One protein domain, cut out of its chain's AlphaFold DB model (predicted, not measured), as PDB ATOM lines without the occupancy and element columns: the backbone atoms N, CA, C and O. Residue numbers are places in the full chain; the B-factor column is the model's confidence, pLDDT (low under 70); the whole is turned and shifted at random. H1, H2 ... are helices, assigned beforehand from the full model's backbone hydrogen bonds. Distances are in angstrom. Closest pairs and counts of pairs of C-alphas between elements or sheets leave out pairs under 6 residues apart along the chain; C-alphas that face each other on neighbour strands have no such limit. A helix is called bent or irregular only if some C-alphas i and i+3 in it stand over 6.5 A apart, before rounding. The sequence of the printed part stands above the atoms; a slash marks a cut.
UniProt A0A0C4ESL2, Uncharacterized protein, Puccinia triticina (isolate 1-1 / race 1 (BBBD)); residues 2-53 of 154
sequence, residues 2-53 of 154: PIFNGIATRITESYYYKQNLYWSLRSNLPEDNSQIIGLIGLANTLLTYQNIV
ATOM      1  N   PRO A   2     -63.379 113.032 139.339       84.06
ATOM      2  CA  PRO A   2     -62.348 114.072 139.143       84.06
ATOM      3  C   PRO A   2     -61.174 113.636 138.254       84.06
ATOM      4  O   PRO A   2     -60.709 114.391 137.408       84.06
ATOM      5  N   ILE A   3     -60.750 112.376 138.401       85.06
ATOM      6  CA  ILE A   3     -59.671 111.769 137.607       85.06
ATOM      7  C   ILE A   3     -60.061 111.683 136.124       85.06
ATOM      8  O   ILE A   3     -59.265 112.023 135.256       85.06
ATOM      9  N   PHE A   4     -61.304 111.284 135.828       87.88
ATOM     10  CA  PHE A   4     -61.810 111.236 134.456       87.88
ATOM     11  C   PHE A   4     -61.876 112.628 133.830       87.88
ATOM     12  O   PHE A   4     -61.507 112.759 132.669       87.88
ATOM     13  N   ASN A   5     -62.269 113.656 134.593       86.81
ATOM     14  CA  ASN A   5     -62.277 115.027 134.089       86.81
ATOM     15  C   ASN A   5     -60.856 115.510 133.767       86.81
ATOM     16  O   ASN A   5     -60.606 115.930 132.647       86.81
ATOM     17  N   GLY A   6     -59.888 115.334 134.675       86.69
ATOM     18  CA  GLY A   6     -58.491 115.718 134.419       86.69
ATOM     19  C   GLY A   6     -57.857 114.999 133.219       86.69
ATOM     20  O   GLY A   6     -57.165 115.617 132.407       86.69
ATOM     21  N   ILE A   7     -58.135 113.699 133.055       86.31
ATOM     22  CA  ILE A   7     -57.689 112.925 131.886       86.31
ATOM     23  C   ILE A   7     -58.386 113.420 130.615       86.31
ATOM     24  O   ILE A   7     -57.716 113.612 129.602       86.31
ATOM     25  N   ALA A   8     -59.697 113.660 130.660       86.00
ATOM     26  CA  ALA A   8     -60.457 114.174 129.527       86.00
ATOM     27  C   ALA A   8     -59.972 115.564 129.108       86.00
ATOM     28  O   ALA A   8     -59.812 115.789 127.914       86.00
ATOM     29  N   THR A   9     -59.660 116.458 130.051       84.56
ATOM     30  CA  THR A   9     -59.076 117.778 129.772       84.56
ATOM     31  C   THR A   9     -57.716 117.641 129.095       84.56
ATOM     32  O   THR A   9     -57.505 118.241 128.048       84.56
ATOM     33  N   ARG A  10     -56.817 116.786 129.606       84.31
ATOM     34  CA  ARG A  10     -55.516 116.527 128.961       84.31
ATOM     35  C   ARG A  10     -55.673 115.967 127.544       84.31
ATOM     36  O   ARG A  10     -54.966 116.383 126.631       84.31
ATOM     37  N   ILE A  11     -56.564 114.991 127.372       83.88
ATOM     38  CA  ILE A  11     -56.834 114.345 126.083       83.88
ATOM     39  C   ILE A  11     -57.376 115.378 125.094       83.88
ATOM     40  O   ILE A  11     -56.817 115.544 124.017       83.88
ATOM     41  N   THR A  12     -58.416 116.101 125.494       79.88
ATOM     42  CA  THR A  12     -59.047 117.196 124.746       79.88
ATOM     43  C   THR A  12     -58.007 118.220 124.306       79.88
ATOM     44  O   THR A  12     -57.921 118.519 123.118       79.88
ATOM     45  N   GLU A  13     -57.148 118.669 125.222       77.12
ATOM     46  CA  GLU A  13     -56.081 119.623 124.917       77.12
ATOM     47  C   GLU A  13     -55.092 119.049 123.891       77.12
ATOM     48  O   GLU A  13     -54.790 119.685 122.887       77.12
ATOM     49  N   SER A  14     -54.654 117.797 124.065       75.88
ATOM     50  CA  SER A  14     -53.734 117.140 123.126       75.88
ATOM     51  C   SER A  14     -54.342 116.896 121.738       75.88
ATOM     52  O   SER A  14     -53.594 116.845 120.757       75.88
ATOM     53  N   TYR A  15     -55.656 116.686 121.645       77.38
ATOM     54  CA  TYR A  15     -56.352 116.479 120.374       77.38
ATOM     55  C   TYR A  15     -56.609 117.805 119.651       77.38
ATOM     56  O   TYR A  15     -56.359 117.894 118.447       77.38
ATOM     57  N   TYR A  16     -57.056 118.839 120.367       73.75
ATOM     58  CA  TYR A  16     -57.427 120.122 119.766       73.75
ATOM     59  C   TYR A  16     -56.236 121.049 119.499       73.75
ATOM     60  O   TYR A  16     -56.285 121.801 118.525       73.75
ATOM     61  N   TYR A  17     -55.127 120.907 120.235       68.44
ATOM     62  CA  TYR A  17     -53.855 121.578 119.926       68.44
ATOM     63  C   TYR A  17     -53.366 121.278 118.498       68.44
ATOM     64  O   TYR A  17     -52.846 122.148 117.807       68.44
ATOM     65  N   LYS A  18     -53.595 120.054 117.994       67.00
ATOM     66  CA  LYS A  18     -53.224 119.677 116.618       67.00
ATOM     67  C   LYS A  18     -54.120 120.291 115.537       67.00
ATOM     68  O   LYS A  18     -53.725 120.282 114.375       67.00
ATOM     69  N   GLN A  19     -55.318 120.761 115.885       70.19
ATOM     70  CA  GLN A  19     -56.347 121.157 114.916       70.19
ATOM     71  C   GLN A  19     -56.648 122.665 114.889       70.19
ATOM     72  O   GLN A  19     -57.431 123.088 114.045       70.19
ATOM     73  N   ASN A  20     -56.006 123.479 115.740       64.81
ATOM     74  CA  ASN A  20     -56.065 124.952 115.701       64.81
ATOM     75  C   ASN A  20     -57.505 125.524 115.625       64.81
ATOM     76  O   ASN A  20     -57.821 126.385 114.805       64.81
ATOM     77  N   LEU A  21     -58.408 125.003 116.464       63.16
ATOM     78  CA  LEU A  21     -59.840 125.329 116.441       63.16
ATOM     79  C   LEU A  21     -60.188 126.582 117.261       63.16
ATOM     80  O   LEU A  21     -59.563 126.896 118.265       63.16
ATOM     81  N   TYR A  22     -61.255 127.279 116.864       56.62
ATOM     82  CA  TYR A  22     -61.610 128.625 117.342       56.62
ATOM     83  C   TYR A  22     -61.855 128.780 118.856       56.62
ATOM     84  O   TYR A  22     -61.813 129.901 119.356       56.62
ATOM     85  N   TRP A  23     -62.109 127.704 119.608       66.00
ATOM     86  CA  TRP A  23     -62.299 127.773 121.065       66.00
ATOM     87  C   TRP A  23     -60.987 127.764 121.870       66.00
ATOM     88  O   TRP A  23     -61.033 127.926 123.087       66.00
ATOM     89  N   SER A  24     -59.822 127.640 121.220       62.03
ATOM     90  CA  SER A  24     -58.486 127.683 121.844       62.03
ATOM     91  C   SER A  24     -57.853 129.089 121.841       62.03
ATOM     92  O   SER A  24     -56.634 129.238 121.757       62.03
ATOM     93  N   LEU A  25     -58.671 130.148 121.943       57.28
ATOM     94  CA  LEU A  25     -58.284 131.568 121.786       57.28
ATOM     95  C   LEU A  25     -57.179 132.077 122.746       57.28
ATOM     96  O   LEU A  25     -56.728 133.215 122.615       57.28
ATOM     97  N   ARG A  26     -56.711 131.250 123.691       58.25
ATOM     98  CA  ARG A  26     -55.603 131.554 124.611       58.25
ATOM     99  C   ARG A  26     -54.696 130.346 124.937       58.25
ATOM    100  O   ARG A  26     -53.790 130.524 125.735       58.25
ATOM    101  N   SER A  27     -54.891 129.160 124.347       56.62
ATOM    102  CA  SER A  27     -54.050 127.968 124.624       56.62
ATOM    103  C   SER A  27     -53.012 127.661 123.535       56.62
ATOM    104  O   SER A  27     -52.314 126.656 123.560       56.62
ATOM    105  N   ASN A  28     -52.848 128.581 122.579       61.16
ATOM    106  CA  ASN A  28     -51.812 128.518 121.546       61.16
ATOM    107  C   ASN A  28     -50.519 129.261 121.943       61.16
ATOM    108  O   ASN A  28     -49.781 129.723 121.070       61.16
ATOM    109  N   LEU A  29     -50.241 129.429 123.245       66.06
ATOM    110  CA  LEU A  29     -48.955 129.980 123.679       66.06
ATOM    111  C   LEU A  29     -47.873 128.885 123.641       66.06
ATOM    112  O   LEU A  29     -48.128 127.758 124.057       66.06
ATOM    113  N   PRO A  30     -46.648 129.203 123.187       57.72
ATOM    114  CA  PRO A  30     -45.553 128.232 123.088       57.72
ATOM    115  C   PRO A  30     -45.082 127.663 124.442       57.72
ATOM    116  O   PRO A  30     -44.328 126.697 124.456       57.72
ATOM    117  N   GLU A  31     -45.529 128.231 125.568       64.69
ATOM    118  CA  GLU A  31     -45.250 127.751 126.931       64.69
ATOM    119  C   GLU A  31     -46.312 126.784 127.492       64.69
ATOM    120  O   GLU A  31     -46.171 126.320 128.624       64.69
ATOM    121  N   ASP A  32     -47.380 126.470 126.747       66.81
ATOM    122  CA  ASP A  32     -48.520 125.751 127.319       66.81
ATOM    123  C   ASP A  32     -48.271 124.235 127.461       66.81
ATOM    124  O   ASP A  32     -48.056 123.505 126.488       66.81
ATOM    125  N   ASN A  33     -48.291 123.738 128.702       80.06
ATOM    126  CA  ASN A  33     -48.060 122.330 129.016       80.06
ATOM    127  C   ASN A  33     -49.393 121.615 129.265       80.06
ATOM    128  O   ASN A  33     -49.997 121.730 130.335       80.06
ATOM    129  N   SER A  34     -49.795 120.774 128.309       77.25
ATOM    130  CA  SER A  34     -51.014 119.949 128.371       77.25
ATOM    131  C   SER A  34     -51.135 119.107 129.655       77.25
ATOM    132  O   SER A  34     -52.243 118.848 130.134       77.25
ATOM    133  N   GLN A  35     -50.015 118.698 130.267       80.88
ATOM    134  CA  GLN A  35     -50.043 117.978 131.545       80.88
ATOM    135  C   GLN A  35     -50.439 118.887 132.717       80.88
ATOM    136  O   GLN A  35     -51.196 118.459 133.588       80.88
ATOM    137  N   ILE A  36     -49.964 120.136 132.724       83.88
ATOM    138  CA  ILE A  36     -50.272 121.125 133.764       83.88
ATOM    139  C   ILE A  36     -51.742 121.542 133.661       83.88
ATOM    140  O   ILE A  36     -52.430 121.571 134.679       83.88
ATOM    141  N   ILE A  37     -52.266 121.752 132.450       83.69
ATOM    142  CA  ILE A  37     -53.697 122.031 132.240       83.69
ATOM    143  C   ILE A  37     -54.566 120.871 132.742       83.69
ATOM    144  O   ILE A  37     -55.559 121.093 133.438       83.69
ATOM    145  N   GLY A  38     -54.184 119.623 132.449       84.06
ATOM    146  CA  GLY A  38     -54.887 118.445 132.963       84.06
ATOM    147  C   GLY A  38     -54.875 118.360 134.494       84.06
ATOM    148  O   GLY A  38     -55.888 118.007 135.104       84.06
ATOM    149  N   LEU A  39     -53.758 118.735 135.127       87.81
ATOM    150  CA  LEU A  39     -53.632 118.798 136.585       87.81
ATOM    151  C   LEU A  39     -54.506 119.910 137.186       87.81
ATOM    152  O   LEU A  39     -55.177 119.681 138.191       87.81
ATOM    153  N   ILE A  40     -54.549 121.086 136.555       86.81
ATOM    154  CA  ILE A  40     -55.411 122.206 136.961       86.81
ATOM    155  C   ILE A  40     -56.890 121.817 136.826       86.81
ATOM    156  O   ILE A  40     -57.678 122.061 137.739       86.81
ATOM    157  N   GLY A  41     -57.271 121.148 135.733       86.62
ATOM    158  CA  GLY A  41     -58.627 120.625 135.537       86.62
ATOM    159  C   GLY A  41     -59.022 119.597 136.602       86.62
ATOM    160  O   GLY A  41     -60.132 119.648 137.143       86.62
ATOM    161  N   LEU A  42     -58.094 118.710 136.974       89.00
ATOM    162  CA  LEU A  42     -58.278 117.772 138.084       89.00
ATOM    163  C   LEU A  42     -58.484 118.518 139.411       89.00
ATOM    164  O   LEU A  42     -59.448 118.227 140.125       89.00
ATOM    165  N   ALA A  43     -57.624 119.492 139.722       89.62
ATOM    166  CA  ALA A  43     -57.678 120.269 140.959       89.62
ATOM    167  C   ALA A  43     -58.976 121.085 141.085       89.62
ATOM    168  O   ALA A  43     -59.636 121.028 142.124       89.62
ATOM    169  N   ASN A  44     -59.404 121.763 140.015       88.75
ATOM    170  CA  ASN A  44     -60.665 122.512 139.992       88.75
ATOM    171  C   ASN A  44     -61.871 121.599 140.215       88.75
ATOM    172  O   ASN A  44     -62.767 121.926 140.990       88.75
ATOM    173  N   THR A  45     -61.874 120.421 139.592       89.44
ATOM    174  CA  THR A  45     -62.963 119.453 139.764       89.44
ATOM    175  C   THR A  45     -63.023 118.923 141.196       89.44
ATOM    176  O   THR A  45     -64.107 118.740 141.744       89.44
ATOM    177  N   LEU A  46     -61.869 118.690 141.826       88.56
ATOM    178  CA  LEU A  46     -61.797 118.276 143.226       88.56
ATOM    179  C   LEU A  46     -62.347 119.362 144.164       88.56
ATOM    180  O   LEU A  46     -63.104 119.041 145.078       88.56
ATOM    181  N   LEU A  47     -62.022 120.630 143.893       88.75
ATOM    182  CA  LEU A  47     -62.531 121.779 144.643       88.75
ATOM    183  C   LEU A  47     -64.058 121.900 144.524       88.75
ATOM    184  O   LEU A  47     -64.747 122.050 145.529       88.75
ATOM    185  N   THR A  48     -64.613 121.759 143.314       87.75
ATOM    186  CA  THR A  48     -66.071 121.810 143.098       87.75
ATOM    187  C   THR A  48     -66.817 120.692 143.836       87.75
ATOM    188  O   THR A  48     -67.935 120.900 144.303       87.75
ATOM    189  N   TYR A  49     -66.202 119.515 143.991       87.00
ATOM    190  CA  TYR A  49     -66.808 118.366 144.675       87.00
ATOM    191  C   TYR A  49     -66.471 118.250 146.167       87.00
ATOM    192  O   TYR A  49     -66.885 117.280 146.803       87.00
ATOM    193  N   GLN A  50     -65.790 119.233 146.757       83.31
ATOM    194  CA  GLN A  50     -65.460 119.231 148.186       83.31
ATOM    195  C   GLN A  50     -66.708 119.091 149.084       83.31
ATOM    196  O   GLN A  50     -66.648 118.447 150.128       83.31
ATOM    197  N   ASN A  51     -67.860 119.597 148.629       81.69
ATOM    198  CA  ASN A  51     -69.140 119.536 149.343       81.69
ATOM    199  C   ASN A  51     -69.778 118.135 149.411       81.69
ATOM    200  O   ASN A  51     -70.775 117.961 150.107       81.69
ATOM    201  N   ILE A  52     -69.239 117.131 148.703       80.88
ATOM    202  CA  ILE A  52     -69.733 115.744 148.791       80.88
ATOM    203  C   ILE A  52     -69.369 115.111 150.143       80.88
ATOM    204  O   ILE A  52     -70.083 114.223 150.605       80.88
ATOM    205  N   VAL A  53     -68.287 115.552 150.795       76.56
ATOM    206  CA  VAL A  53     -67.901 115.041 152.116       76.56
ATOM    207  C   VAL A  53     -68.646 115.834 153.197       76.56
ATOM    208  O   VAL A  53     -68.364 117.019 153.381       76.56
TER     209      VAL A  53
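AT A GLANCE: This is residues 2 to 53 of the 154 residues of an uncharacterized protein of Puccinia triticina (isolate 1-1 / race 1 (BBBD)) (UniProt A0A0C4ESL2). Two helices of equal length, H1 and H2, fold back on each other as a helical hairpin, touching along their sides, and the long loop of residues 17 to 33 joins them round one end. Beyond the other end of H2, the short tail of residues 49 to 53 adds to the length. The printed part has 52 residues, with two named helices in the order H1, H2 and no named strand; the class is all helix. It is only just loose, close to compact, with a radius of gyration of the C-alphas of 12.3 A, and its outline is a rod spanning 39 by 17 by 17 A.

HOW THE PARTS SIT: H1, residues 2 to 16, and H2, residues 34 to 48, touch, with 26 pairs of C-alphas within 8 A. Their closest C-alphas, those of Gly 6 and Leu 42, are 4.2 A apart. Their centres are 9.2 A apart. They run opposite ways at a shallow tilt of 34.7 degrees, only just short of steep, and form a helical hairpin. In both H1 and H2, every O i to N i+4 pair is within hydrogen-bond range.

IN THESE COORDINATES: H1 measures 20.9 A from C-alpha 2 at (-62.348, 114.072, 139.143) to C-alpha 16 at (-57.427, 120.122, 119.766). H2 measures 21.1 A from C-alpha 34 at (-51.014, 119.949, 128.371) to C-alpha 48 at (-66.071, 121.810, 143.098). Neither helix is bent.

THE WHOLE: The two C-alphas farthest apart, those of Asn 20 and Val 53, are 39.6 A from each other. The first and last printed C-alphas, those of Pro 2 and Val 53, are 14.1 A apart. The link from H1 to H2 is long, 17 residues, and its C-alphas lie 10 to 16 A from the mean of the C-alphas. The printed part has no cut. The mean pLDDT of the printed part is 77.5; residues 17 to 18 and 20 to 32 are under 70.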